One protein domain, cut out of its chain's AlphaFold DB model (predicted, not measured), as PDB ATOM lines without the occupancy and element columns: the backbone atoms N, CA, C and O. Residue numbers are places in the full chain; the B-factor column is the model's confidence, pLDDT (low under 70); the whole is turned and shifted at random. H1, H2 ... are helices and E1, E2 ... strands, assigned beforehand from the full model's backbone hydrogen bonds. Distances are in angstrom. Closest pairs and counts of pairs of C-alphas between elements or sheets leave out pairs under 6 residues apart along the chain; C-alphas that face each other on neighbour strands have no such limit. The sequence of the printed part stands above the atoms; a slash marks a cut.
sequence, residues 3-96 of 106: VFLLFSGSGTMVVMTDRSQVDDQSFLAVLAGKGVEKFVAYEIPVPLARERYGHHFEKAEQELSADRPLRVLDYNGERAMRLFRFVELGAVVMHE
ATOM      1  N   VAL A   3     -37.357  70.103  16.504       96.00
ATOM      2  CA  VAL A   3     -36.238  69.270  16.952       96.00
ATOM      3  C   VAL A   3     -36.757  67.878  17.265       96.00
ATOM      4  O   VAL A   3     -37.785  67.740  17.923       96.00
ATOM      5  N   PHE A   4     -36.044  66.855  16.806       96.12
ATOM      6  CA  PHE A   4     -36.434  65.462  16.979       96.12
ATOM      7  C   PHE A   4     -35.292  64.639  17.563       96.12
ATOM      8  O   PHE A   4     -34.156  64.722  17.094       96.12
ATOM      9  N   LEU A   5     -35.614  63.827  18.569       96.88
ATOM     10  CA  LEU A   5     -34.783  62.719  19.028       96.88
ATOM     11  C   LEU A   5     -35.121  61.497  18.177       96.88
ATOM     12  O   LEU A   5     -36.245  61.007  18.250       96.88
ATOM     13  N   LEU A   6     -34.172  61.017  17.379       96.06
ATOM     14  CA  LEU A   6     -34.343  59.869  16.495       96.06
ATOM     15  C   LEU A   6     -33.696  58.627  17.099       96.06
ATOM     16  O   LEU A   6     -32.531  58.664  17.482       96.06
ATOM     17  N   PHE A   7     -34.428  57.522  17.104       95.94
ATOM     18  CA  PHE A   7     -33.945  56.171  17.349       95.94
ATOM     19  C   PHE A   7     -33.924  55.430  16.016       95.94
ATOM     20  O   PHE A   7     -34.982  55.160  15.451       95.94
ATOM     21  N   SER A   8     -32.738  55.102  15.510       93.38
ATOM     22  CA  SER A   8     -32.573  54.312  14.289       93.38
ATOM     23  C   SER A   8     -31.699  53.084  14.549       93.38
ATOM     24  O   SER A   8     -31.109  52.934  15.621       93.38
ATOM     25  N   GLY A   9     -31.585  52.204  13.551       88.19
ATOM     26  CA  GLY A   9     -30.722  51.022  13.640       88.19
ATOM     27  C   GLY A   9     -29.232  51.341  13.824       88.19
ATOM     28  O   GLY A   9     -28.500  50.513  14.356       88.19
ATOM     29  N   SER A  10     -28.777  52.536  13.429       84.56
ATOM     30  CA  SER A  10     -27.383  52.974  13.596       84.56
ATOM     31  C   SER A  10     -27.120  53.700  14.918       84.56
ATOM     32  O   SER A  10     -25.966  53.975  15.243       84.56
ATOM     33  N   GLY A  11     -28.166  53.988  15.695       91.19
ATOM     34  CA  GLY A  11     -28.068  54.635  16.996       91.19
ATOM     35  C   GLY A  11     -29.034  55.803  17.155       91.19
ATOM     36  O   GLY A  11     -29.876  56.091  16.304       91.19
ATOM     37  N   THR A  12     -28.910  56.481  18.291       95.38
ATOM     38  CA  THR A  12     -29.740  57.640  18.622       95.38
ATOM     39  C   THR A  12     -29.050  58.933  18.199       95.38
ATOM     40  O   THR A  12     -27.846  59.084  18.398       95.38
ATOM     41  N   MET A  13     -29.801  59.884  17.647       95.12
ATOM     42  CA  MET A  13     -29.293  61.216  17.301       95.12
ATOM     43  C   MET A  13     -30.358  62.291  17.495       95.12
ATOM     44  O   MET A  13     -31.549  61.991  17.531       95.12
ATOM     45  N   VAL A  14     -29.938  63.553  17.584       96.06
ATOM     46  CA  VAL A  14     -30.855  64.698  17.638       96.06
ATOM     47  C   VAL A  14     -30.705  65.535  16.385       96.06
ATOM     48  O   VAL A  14     -29.598  65.943  16.032       96.06
ATOM     49  N   VAL A  15     -31.824  65.821  15.729       94.31
ATOM     50  CA  VAL A  15     -31.868  66.619  14.503       94.31
ATOM     51  C   VAL A  15     -32.776  67.830  14.660       94.31
ATOM     52  O   VAL A  15     -33.759  67.804  15.391       94.31
ATOM     53  N   MET A  16     -32.437  68.893  13.947       94.69
ATOM     54  CA  MET A  16     -33.179  70.135  13.810       94.69
ATOM     55  C   MET A  16     -33.602  70.285  12.351       94.69
ATOM     56  O   MET A  16     -32.805  70.044  11.442       94.69
ATOM     57  N   THR A  17     -34.842  70.704  12.122       91.62
ATOM     58  CA  THR A  17     -35.359  70.963  10.775       91.62
ATOM     59  C   THR A  17     -36.260  72.189  10.741       91.62
ATOM     60  O   THR A  17     -36.891  72.547  11.739       91.62
ATOM     61  N   ASP A  18     -36.318  72.862   9.593       86.25
ATOM     62  CA  ASP A  18     -37.257  73.958   9.348       86.25
ATOM     63  C   ASP A  18     -38.680  73.454   9.033       86.25
ATOM     64  O   ASP A  18     -39.634  74.223   9.173       86.25
ATOM     65  N   ARG A  19     -38.825  72.163   8.699       83.25
ATOM     66  CA  ARG A  19     -40.088  71.494   8.367       83.25
ATOM     67  C   ARG A  19     -41.029  71.407   9.568       83.25
ATOM     68  O   ARG A  19     -40.614  71.383  10.729       83.25
ATOM     69  N   SER A  20     -42.328  71.398   9.277       75.38
ATOM     70  CA  SER A  20     -43.391  71.365  10.286       75.38
ATOM     71  C   SER A  20     -43.610  69.975  10.879       75.38
ATOM     72  O   SER A  20     -44.054  69.887  12.025       75.38
ATOM     73  N   GLN A  21     -43.280  68.919  10.130       73.75
ATOM     74  CA  GLN A  21     -43.450  67.522  10.526       73.75
ATOM     75  C   GLN A  21     -42.207  66.695  10.167       73.75
ATOM     76  O   GLN A  21     -41.461  67.043   9.252       73.75
ATOM     77  N   VAL A  22     -41.974  65.619  10.922       73.62
ATOM     78  CA  VAL A  22     -40.811  64.720  10.771       73.62
ATOM     79  C   VAL A  22     -41.005  63.670   9.670       73.62
ATOM     80  O   VAL A  22     -40.060  62.995   9.289       73.62
ATOM     81  N   ASP A  23     -42.223  63.522   9.159       70.62
ATOM     82  CA  ASP A  23     -42.608  62.634   8.058       70.62
ATOM     83  C   ASP A  23     -42.786  63.389   6.727       70.62
ATOM     84  O   ASP A  23     -43.260  62.832   5.736       70.62
ATOM     85  N   ASP A  24     -42.370  64.658   6.677       83.62
ATOM     86  CA  ASP A  24     -42.298  65.412   5.433       83.62
ATOM     87  C   ASP A  24     -41.379  64.688   4.437       83.62
ATOM     88  O   ASP A  24     -40.230  64.365   4.742       83.62
ATOM     89  N   GLN A  25     -41.867  64.457   3.218       81.88
ATOM     90  CA  GLN A  25     -41.157  63.666   2.208       81.88
ATOM     91  C   GLN A  25     -39.764  64.225   1.882       81.88
ATOM     92  O   GLN A  25     -38.829  63.462   1.636       81.88
ATOM     93  N   SER A  26     -39.585  65.551   1.930       80.00
ATOM     94  CA  SER A  26     -38.272  66.163   1.701       80.00
ATOM     95  C   SER A  26     -37.312  65.919   2.867       80.00
ATOM     96  O   SER A  26     -36.116  65.736   2.650       80.00
ATOM     97  N   PHE A  27     -37.825  65.859   4.097       83.06
ATOM     98  CA  PHE A  27     -37.046  65.508   5.281       83.06
ATOM     99  C   PHE A  27     -36.662  64.022   5.281       83.06
ATOM    100  O   PHE A  27     -35.492  63.690   5.492       83.06
ATOM    101  N   LEU A  28     -37.614  63.140   4.966       88.50
ATOM    102  CA  LEU A  28     -37.386  61.698   4.852       88.50
ATOM    103  C   LEU A  28     -36.336  61.372   3.787       88.50
ATOM    104  O   LEU A  28     -35.420  60.598   4.054       88.50
ATOM    105  N   ALA A  29     -36.388  62.027   2.624       86.50
ATOM    106  CA  ALA A  29     -35.387  61.851   1.572       86.50
ATOM    107  C   ALA A  29     -33.966  62.225   2.036       86.50
ATOM    108  O   ALA A  29     -32.997  61.540   1.701       86.50
ATOM    109  N   VAL A  30     -33.821  63.284   2.844       85.69
ATOM    110  CA  VAL A  30     -32.519  63.690   3.399       85.69
ATOM    111  C   VAL A  30     -32.006  62.679   4.429       85.69
ATOM    112  O   VAL A  30     -30.808  62.390   4.444       85.69
ATOM    113  N   LEU A  31     -32.879  62.141   5.287       88.75
ATOM    114  CA  LEU A  31     -32.509  61.097   6.250       88.75
ATOM    115  C   LEU A  31     -32.145  59.778   5.556       88.75
ATOM    116  O   LEU A  31     -31.112  59.188   5.884       88.75
ATOM    117  N   ALA A  32     -32.915  59.365   4.549       89.19
ATOM    118  CA  ALA A  32     -32.634  58.184   3.740       89.19
ATOM    119  C   ALA A  32     -31.280  58.302   3.021       89.19
ATOM    120  O   ALA A  32     -30.458  57.394   3.097       89.19
ATOM    121  N   GLY A  33     -30.963  59.471   2.446       85.69
ATOM    122  CA  GLY A  33     -29.639  59.751   1.872       85.69
ATOM    123  C   GLY A  33     -28.476  59.686   2.879       85.69
ATOM    124  O   GLY A  33     -27.314  59.642   2.478       85.69
ATOM    125  N   LYS A  34     -28.771  59.666   4.185       84.00
ATOM    126  CA  LYS A  34     -27.815  59.465   5.288       84.00
ATOM    127  C   LYS A  34     -27.876  58.052   5.886       84.00
ATOM    128  O   LYS A  34     -27.256  57.812   6.921       84.00
ATOM    129  N   GLY A  35     -28.609  57.128   5.260       86.69
ATOM    130  CA  GLY A  35     -28.786  55.747   5.716       86.69
ATOM    131  C   GLY A  35     -29.775  55.582   6.875       86.69
ATOM    132  O   GLY A  35     -29.784  54.541   7.526       86.69
ATOM    133  N   VAL A  36     -30.590  56.601   7.170       90.94
ATOM    134  CA  VAL A  36     -31.638  56.549   8.201       90.94
ATOM    135  C   VAL A  36     -32.992  56.411   7.512       90.94
ATOM    136  O   VAL A  36     -33.698  57.386   7.287       90.94
ATOM    137  N   GLU A  37     -33.330  55.179   7.144       91.12
ATOM    138  CA  GLU A  37     -34.559  54.868   6.399       91.12
ATOM    139  C   GLU A  37     -35.731  54.486   7.308       91.12
ATOM    140  O   GLU A  37     -36.883  54.715   6.969       91.12
ATOM    141  N   LYS A  38     -35.449  53.922   8.486       93.25
ATOM    142  CA  LYS A  38     -36.451  53.485   9.463       93.25
ATOM    143  C   LYS A  38     -36.077  53.989  10.848       93.25
ATOM    144  O   LYS A  38     -34.940  53.795  11.291       93.25
ATOM    145  N   PHE A  39     -37.014  54.647  11.523       95.38
ATOM    146  CA  PHE A  39     -36.755  55.270  12.818       95.38
ATOM    147  C   PHE A  39     -38.019  55.482  13.653       95.38
ATOM    148  O   PHE A  39     -39.140  55.533  13.150       95.38
ATOM    149  N   VAL A  40     -37.807  55.672  14.953       96.50
ATOM    150  CA  VAL A  40     -38.789  56.243  15.877       96.50
ATOM    151  C   VAL A  40     -38.296  57.627  16.279       96.50
ATOM    152  O   VAL A  40     -37.147  57.777  16.686       96.50
ATOM    153  N   ALA A  41     -39.140  58.641  16.160       96.00
ATOM    154  CA  ALA A  41     -38.830  60.017  16.507       96.00
ATOM    155  C   ALA A  41     -39.696  60.487  17.674       96.00
ATOM    156  O   ALA A  41     -40.894  60.228  17.702       96.00
ATOM    157  N   TYR A  42     -39.110  61.238  18.595       96.88
ATOM    158  CA  TYR A  42     -39.856  62.044  19.558       96.88
ATOM    159  C   TYR A  42     -39.609  63.519  19.283       96.88
ATOM    160  O   TYR A  42     -38.458  63.929  19.109       96.88
ATOM    161  N   GLU A  43     -40.665  64.330  19.283       95.88
ATOM    162  CA  GLU A  43     -40.492  65.782  19.253       95.88
ATOM    163  C   GLU A  43     -39.861  66.259  20.573       95.88
ATOM    164  O   GLU A  43     -40.378  65.992  21.657       95.88
ATOM    165  N   ILE A  44     -38.749  66.989  20.489       97.25
ATOM    166  CA  ILE A  44     -38.177  67.711  21.627       97.25
ATOM    167  C   ILE A  44     -38.717  69.146  21.583       97.25
ATOM    168  O   ILE A  44     -38.522  69.833  20.573       97.25
ATOM    169  N   PRO A  45     -39.335  69.655  22.667       96.94
ATOM    170  CA  PRO A  45     -39.731  71.055  22.736       96.94
ATOM    171  C   PRO A  45     -38.544  71.984  22.450       96.94
ATOM    172  O   PRO A  45     -37.509  71.914  23.112       96.94
ATOM    173  N   VAL A  46     -38.693  72.889  21.480       96.69
ATOM    174  CA  VAL A  46     -37.616  73.802  21.052       96.69
ATOM    175  C   VAL A  46     -36.996  74.600  22.212       96.69
ATOM    176  O   VAL A  46     -35.767  74.664  22.264       96.69
ATOM    177  N   PRO A  47     -37.770  75.165  23.165       97.31
ATOM    178  CA  PRO A  47     -37.186  75.846  24.322       97.31
ATOM    179  C   PRO A  47     -36.272  74.934  25.149       97.31
ATOM    180  O   PRO A  47     -35.187  75.351  25.539       97.31
ATOM    181  N   LEU A  48     -36.671  73.672  25.332       98.00
ATOM    182  CA  LEU A  48     -35.919  72.671  26.088       98.00
ATOM    183  C   LEU A  48     -34.618  72.280  25.378       98.00
ATOM    184  O   LEU A  48     -33.563  72.190  26.001       98.00
ATOM    185  N   ALA A  49     -34.683  72.070  24.060       97.81
ATOM    186  CA  ALA A  49     -33.501  71.801  23.249       97.81
ATOM    187  C   ALA A  49     -32.517  72.978  23.294       97.81
ATOM    188  O   ALA A  49     -31.321  72.761  23.477       97.81
ATOM    189  N   ARG A  50     -33.011  74.217  23.174       97.81
ATOM    190  CA  ARG A  50     -32.183  75.428  23.241       97.81
ATOM    191  C   ARG A  50     -31.498  75.567  24.598       97.81
ATOM    192  O   ARG A  50     -30.295  75.797  24.634       97.81
ATOM    193  N   GLU A  51     -32.239  75.381  25.688       98.06
ATOM    194  CA  GLU A  51     -31.703  75.434  27.052       98.06
ATOM    195  C   GLU A  51     -30.577  74.411  27.264       98.06
ATOM    196  O   GLU A  51     -29.515  74.747  27.784       98.06
ATOM    197  N   ARG A  52     -30.783  73.163  26.825       97.88
ATOM    198  CA  ARG A  52     -29.875  72.046  27.135       97.88
ATOM    199  C   ARG A  52     -28.674  71.932  26.202       97.88
ATOM    200  O   ARG A  52     -27.631  71.437  26.621       97.88
ATOM    201  N   TYR A  53     -28.803  72.382  24.955       97.25
ATOM    202  CA  TYR A  53     -27.703  72.376  23.985       97.25
ATOM    203  C   TYR A  53     -26.947  73.707  23.898       97.25
ATOM    204  O   TYR A  53     -25.809  73.717  23.420       97.25
ATOM    205  N   GLY A  54     -27.541  74.816  24.354       96.44
ATOM    206  CA  GLY A  54     -26.903  76.131  24.409       96.44
ATOM    207  C   GLY A  54     -26.258  76.521  23.078       96.44
ATOM    208  O   GLY A  54     -26.901  76.512  22.032       96.44
ATOM    209  N   HIS A  55     -24.955  76.794  23.097       95.31
ATOM    210  CA  HIS A  55     -24.227  77.247  21.911       95.31
ATOM    211  C   HIS A  55     -24.267  76.262  20.723       95.31
ATOM    212  O   HIS A  55     -24.264  76.678  19.565       95.31
ATOM    213  N   HIS A  56     -24.360  74.949  20.978       93.75
ATOM    214  CA  HIS A  56     -24.532  73.970  19.897       93.75
ATOM    215  C   HIS A  56     -25.869  74.150  19.173       93.75
ATOM    216  O   HIS A  56     -25.932  73.987  17.955       93.75
ATOM    217  N   PHE A  57     -26.914  74.526  19.914       97.06
ATOM    218  CA  PHE A  57     -28.214  74.848  19.343       97.06
ATOM    219  C   PHE A  57     -28.133  76.093  18.464       97.06
ATOM    220  O   PHE A  57     -28.574  76.059  17.321       97.06
ATOM    221  N   GLU A  58     -27.541  77.172  18.981       96.25
ATOM    222  CA  GLU A  58     -27.407  78.449  18.266       96.25
ATOM    223  C   GLU A  58     -26.662  78.278  16.943       96.25
ATOM    224  O   GLU A  58     -27.104  78.777  15.910       96.25
ATOM    225  N   LYS A  59     -25.560  77.520  16.956       94.88
ATOM    226  CA  LYS A  59     -24.795  77.235  15.743       94.88
ATOM    227  C   LYS A  59     -25.628  76.461  14.720       94.88
ATOM    228  O   LYS A  59     -25.658  76.837  13.554       94.88
ATOM    229  N   ALA A  60     -26.312  75.396  15.138       93.88
ATOM    230  CA  ALA A  60     -27.147  74.620  14.223       93.88
ATOM    231  C   ALA A  60     -28.316  75.445  13.662       93.88
ATOM    232  O   ALA A  60     -28.629  75.315  12.482       93.88
ATOM    233  N   GLU A  61     -28.912  76.315  14.478       94.88
ATOM    234  CA  GLU A  61     -29.983  77.227  14.069       94.88
ATOM    235  C   GLU A  61     -29.503  78.237  13.021       94.88
ATOM    236  O   GLU A  61     -30.166  78.420  12.005       94.88
ATOM    237  N   GLN A  62     -28.331  78.847  13.214       94.38
ATOM    238  CA  GLN A  62     -27.751  79.795  12.253       94.38
ATOM    239  C   GLN A  62     -27.415  79.153  10.909       94.38
ATOM    240  O   GLN A  62     -27.451  79.807   9.867       94.38
ATOM    241  N   GLU A  63     -27.036  77.881  10.929       92.25
ATOM    242  CA  GLU A  63     -26.674  77.174   9.717       92.25
ATOM    243  C   GLU A  63     -27.874  76.493   9.026       92.25
ATOM    244  O   GLU A  63     -27.714  75.950   7.925       92.25
ATOM    245  N   LEU A  64     -29.053  76.493   9.657       91.50
ATOM    246  CA  LEU A  64     -30.298  76.009   9.073       91.50
ATOM    247  C   LEU A  64     -30.777  77.000   8.006       91.50
ATOM    248  O   LEU A  64     -30.901  78.198   8.252       91.50
ATOM    249  N   SER A  65     -31.042  76.506   6.803       87.94
ATOM    250  CA  SER A  65     -31.411  77.349   5.666       87.94
ATOM    251  C   SER A  65     -32.267  76.577   4.664       87.94
ATOM    252  O   SER A  65     -32.341  75.352   4.725       87.94
ATOM    253  N   ALA A  66     -32.916  77.272   3.727       82.19
ATOM    254  CA  ALA A  66     -33.812  76.631   2.757       82.19
ATOM    255  C   ALA A  66     -33.106  75.574   1.877       82.19
ATOM    256  O   ALA A  66     -33.711  74.571   1.506       82.19
ATOM    257  N   ASP A  67     -31.821  75.779   1.577       85.19
ATOM    258  CA  ASP A  67     -30.931  74.847   0.867       85.19
ATOM    259  C   ASP A  67     -30.367  73.734   1.771       85.19
ATOM    260  O   ASP A  67     -29.895  72.710   1.279       85.19
ATOM    261  N   ARG A  68     -30.418  73.913   3.096       84.38
ATOM    262  CA  ARG A  68     -29.948  72.951   4.106       84.38
ATOM    263  C   ARG A  68     -31.005  72.796   5.208       84.38
ATOM    264  O   ARG A  68     -30.779  73.234   6.339       84.38
ATOM    265  N   PRO A  69     -32.148  72.155   4.900       85.06
ATOM    266  CA  PRO A  69     -33.329  72.129   5.770       85.06
ATOM    267  C   PRO A  69     -33.204  71.173   6.970       85.06
ATOM    268  O   PRO A  69     -34.160  70.996   7.729       85.06
ATOM    269  N   LEU A  70     -32.043  70.532   7.147       89.31
ATOM    270  CA  LEU A  70     -31.765  69.591   8.226       89.31
ATOM    271  C   LEU A  70     -30.364  69.820   8.788       89.31
ATOM    272  O   LEU A  70     -29.372  69.824   8.052       89.31
ATOM    273  N   ARG A  71     -30.277  69.928  10.114       91.94
ATOM    274  CA  ARG A  71     -29.020  69.901  10.863       91.94
ATOM    275  C   ARG A  71     -29.048  68.837  11.936       91.94
ATOM    276  O   ARG A  71     -30.056  68.641  12.600       91.94
ATOM    277  N   VAL A  72     -27.924  68.161  12.129       91.38
ATOM    278  CA  VAL A  72     -27.755  67.279  13.282       91.38
ATOM    279  C   VAL A  72     -27.255  68.136  14.438       91.38
ATOM    280  O   VAL A  72     -26.202  68.763  14.330       91.38
ATOM    281  N   LEU A  73     -28.028  68.185  15.520       94.38
ATOM    282  CA  LEU A  73     -27.658  68.849  16.769       94.38
ATOM    283  C   LEU A  73     -26.705  67.987  17.592       94.38
ATOM    284  O   LEU A  73     -25.770  68.505  18.203       94.38
ATOM    285  N   ASP A  74     -26.936  66.674  17.604       94.75
ATOM    286  CA  ASP A  74     -26.140  65.746  18.394       94.75
ATOM    287  C   ASP A  74     -26.007  64.389  17.707       94.75
ATOM    288  O   ASP A  74     -26.994  63.679  17.516       94.75
ATOM    289  N   TYR A  75     -24.774  64.029  17.358       92.69
ATOM    290  CA  TYR A  75     -24.423  62.690  16.877       92.69
ATOM    291  C   TYR A  75     -24.171  61.711  18.033       92.69
ATOM    292  O   TYR A  75     -24.087  60.507  17.807       92.69
ATOM    293  N   ASN A  76     -24.020  62.207  19.265       94.19
ATOM    294  CA  ASN A  76     -23.805  61.380  20.443       94.19
ATOM    295  C   ASN A  76     -25.153  61.042  21.098       94.19
ATOM    296  O   ASN A  76     -25.668  61.778  21.943       94.19
ATOM    297  N   GLY A  77     -25.699  59.887  20.717       92.19
ATOM    298  CA  GLY A  77     -26.949  59.368  21.263       92.19
ATOM    299  C   GLY A  77     -26.935  59.158  22.776       92.19
ATOM    300  O   GLY A  77     -27.931  59.441  23.430       92.19
ATOM    301  N   GLU A  78     -25.810  58.738  23.361       95.88
ATOM    302  CA  GLU A  78     -25.689  58.566  24.815       95.88
ATOM    303  C   GLU A  78     -25.891  59.903  25.544       95.88
ATOM    304  O   GLU A  78     -26.658  59.995  26.507       95.88
ATOM    305  N   ARG A  79     -25.253  60.970  25.045       96.12
ATOM    306  CA  ARG A  79     -25.428  62.324  25.584       96.12
ATOM    307  C   ARG A  79     -26.873  62.787  25.438       96.12
ATOM    308  O   ARG A  79     -27.443  63.261  26.419       96.12
ATOM    309  N   ALA A  80     -27.473  62.619  24.261       96.00
ATOM    310  CA  ALA A  80     -28.870  62.980  24.031       96.00
ATOM    311  C   ALA A  80     -29.820  62.266  25.011       96.00
ATOM    312  O   ALA A  80     -30.670  62.904  25.630       96.00
ATOM    313  N   MET A  81     -29.617  60.966  25.235       95.56
ATOM    314  CA  MET A  81     -30.423  60.154  26.156       95.56
ATOM    315  C   MET A  81     -30.285  60.584  27.622       95.56
ATOM    316  O   MET A  81     -31.221  60.429  28.399       95.56
ATOM    317  N   ARG A  82     -29.141  61.157  28.012       96.62
ATOM    318  CA  ARG A  82     -28.947  61.740  29.350       96.62
ATOM    319  C   ARG A  82     -29.533  63.142  29.488       96.62
ATOM    320  O   ARG A  82     -29.865  63.548  30.599       96.62
ATOM    321  N   LEU A  83     -29.618  63.891  28.390       97.00
ATOM    322  CA  LEU A  83     -30.114  65.264  28.396       97.00
ATOM    323  C   LEU A  83     -31.633  65.339  28.507       97.00
ATOM    324  O   LEU A  83     -32.117  66.328  29.043       97.00
ATOM    325  N   PHE A  84     -32.393  64.350  28.029       97.06
ATOM    326  CA  PHE A  84     -33.858  64.417  27.991       97.06
ATOM    327  C   PHE A  84     -34.534  63.297  28.771       97.06
ATOM    328  O   PHE A  84     -34.222  62.123  28.591       97.06
ATOM    329  N   ARG A  85     -35.522  63.650  29.603       97.12
ATOM    330  CA  ARG A  85     -36.448  62.668  30.171       97.12
ATOM    331  C   ARG A  85     -37.572  62.439  29.168       97.12
ATOM    332  O   ARG A  85     -38.118  63.399  28.636       97.12
ATOM    333  N   PHE A  86     -37.996  61.192  28.974       96.19
ATOM    334  CA  PHE A  86     -39.072  60.878  28.022       96.19
ATOM    335  C   PHE A  86     -40.402  61.571  28.334       96.19
ATOM    336  O   PHE A  86     -41.118  61.943  27.415       96.19
ATOM    337  N   VAL A  87     -40.699  61.827  29.611       96.69
ATOM    338  CA  VAL A  87     -41.914  62.553  30.032       96.69
ATOM    339  C   VAL A  87     -41.933  64.029  29.613       96.69
ATOM    340  O   VAL A  87     -42.965  64.679  29.726       96.69
ATOM    341  N   GLU A  88     -40.797  64.575  29.175       96.94
ATOM    342  CA  GLU A  88     -40.673  65.951  28.674       96.94
ATOM    343  C   GLU A  88     -40.788  66.024  27.148       96.94
ATOM    344  O   GLU A  88     -40.810  67.120  26.585       96.94
ATOM    345  N   LEU A  89     -40.799  64.871  26.477       97.12
ATOM    346  CA  LEU A  89     -40.876  64.782  25.030       97.12
ATOM    347  C   LEU A  89     -42.332  64.839  24.563       97.12
ATOM    348  O   LEU A  89     -43.261  64.477  25.284       97.12
ATOM    349  N   GLY A  90     -42.516  65.327  23.341       94.88
ATOM    350  CA  GLY A  90     -43.805  65.397  22.674       94.88
ATOM    351  C   GLY A  90     -44.226  64.065  22.056       94.88
ATOM    352  O   GLY A  90     -43.804  62.985  22.469       94.88
ATOM    353  N   ALA A  91     -45.080  64.157  21.036       91.06
ATOM    354  CA  ALA A  91     -45.613  62.991  20.345       91.06
ATOM    355  C   ALA A  91     -44.503  62.132  19.720       91.06
ATOM    356  O   ALA A  91     -43.508  62.645  19.194       91.06
ATOM    357  N   VAL A  92     -44.720  60.817  19.770       94.69
ATOM    358  CA  VAL A  92     -43.915  59.843  19.040       94.69
ATOM    359  C   VAL A  92     -44.381  59.777  17.589       94.69
ATOM    360  O   VAL A  92     -45.579  59.779  17.313       94.69
ATOM    361  N   VAL A  93     -43.430  59.683  16.668       93.50
ATOM    362  CA  VAL A  93     -43.667  59.416  15.251       93.50
ATOM    363  C   VAL A  93     -42.846  58.199  14.860       93.50
ATOM    364  O   VAL A  93     -41.663  58.110  15.176       93.50
ATOM    365  N   MET A  94     -43.475  57.241  14.192       94.81
ATOM    366  CA  MET A  94     -42.813  56.035  13.703       94.81
ATOM    367  C   MET A  94     -42.778  56.105  12.184       94.81
ATOM    368  O   MET A  94     -43.809  56.350  11.560       94.81
ATOM    369  N   HIS A  95     -41.599  55.913  11.603       94.19
ATOM    370  CA  HIS A  95     -41.415  55.923  10.161       94.19
ATOM    371  C   HIS A  95     -40.769  54.625   9.687       94.19
ATOM    372  O   HIS A  95     -39.750  54.183  10.227       94.19
ATOM    373  N   GLU A  96     -41.350  54.064   8.631       93.00
ATOM    374  CA  GLU A  96     -40.799  52.974   7.839       93.00
ATOM    375  C   GLU A  96     -40.908  53.351   6.352       93.00
ATOM    376  O   GLU A  96     -41.873  54.027   5.973       93.00
TER     377      GLU A  96
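Overview. This is residues 3 to 96 of the 106 residues of an uncharacterized protein of Methylococcaceae bacterium (UniProt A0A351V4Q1). What would one see first? A strongly twisted sheet of five strands has helices H2, H3 and H4 packed over one face, H3 along the edge strand E4. A fourth helix, H1, lies away from those three and only grazes the sheet. What are the parts, and how large is the whole? The 94 printed residues include four named helices and five named strands, E1 E2 H1 E3 H2 H3 E4 H4 E5, of mixed class; the sheet runs E4 E2 E1 E3 E5, all antiparallel. It is compact and rounded, with a radius of gyration of the C-alphas of 12.2 A and spans of 29 by 27 by 21 A.

Arrangement. How do the strands pair? E1, residues 3 to 8, forms a hairpin with E2, residues 11 to 17, with N 6 and O 13 2.8 A apart, within hydrogen-bond range. Also within range are N 7 and O 40, 2.8 A, between E1 and E3, residues 39 to 44, and N 41 and O 93, 2.8 A, between E3 and edge strand E5, residues 92 to 95. At the other edge E4, residues 70 to 74, neighbours E2, with N 16 and O 71 2.7 A apart. Where is H1? H1, residues 25 to 32, grazes the sheet with residues 26 to 31; E2, H1 and E3 form a split strand-helix-strand unit, its strands running the same way with E1 between them, and a right-handed crossover. How do the other helices sit? H2, residues 46 to 53, H3, residues 55 to 63, and H4, residues 77 to 83, are on one face of the sheet: two layers. Their heights are 9.1, 9.2 and 8.1 A; H3 runs along E4 at 12 degrees on the local plane, and H4 stands up from the sheet over E2. H2 and H3 only just touch, only at the corner, with 3 pairs of C-alphas within 8 A, the closest those of Arg 50 and Phe 57, 5.6 A. Are the helix backbones complete? In H1, H2, H3 and H4 every O i to N i+4 pair is within hydrogen-bond range.

Along the chain. Where do the first and last elements lie? E1 begins at C-alpha 3, (-36.238, 69.270, 16.952), and E5 ends at C-alpha 95, (-41.415, 55.923, 10.161). How long are the longer elements? E2 is 18.9 A from first to last C-alpha, E1 15.6 A, E3 15.3 A and H3 12.4 A.

Size, cuts and confidence. How far does it reach? The two C-alphas farthest apart are those of Asp 67 and Val 87, 33.5 A. Is it unbroken and confident? The printed part has no cut and no long link, and no printed residue is under 70 in pLDDT.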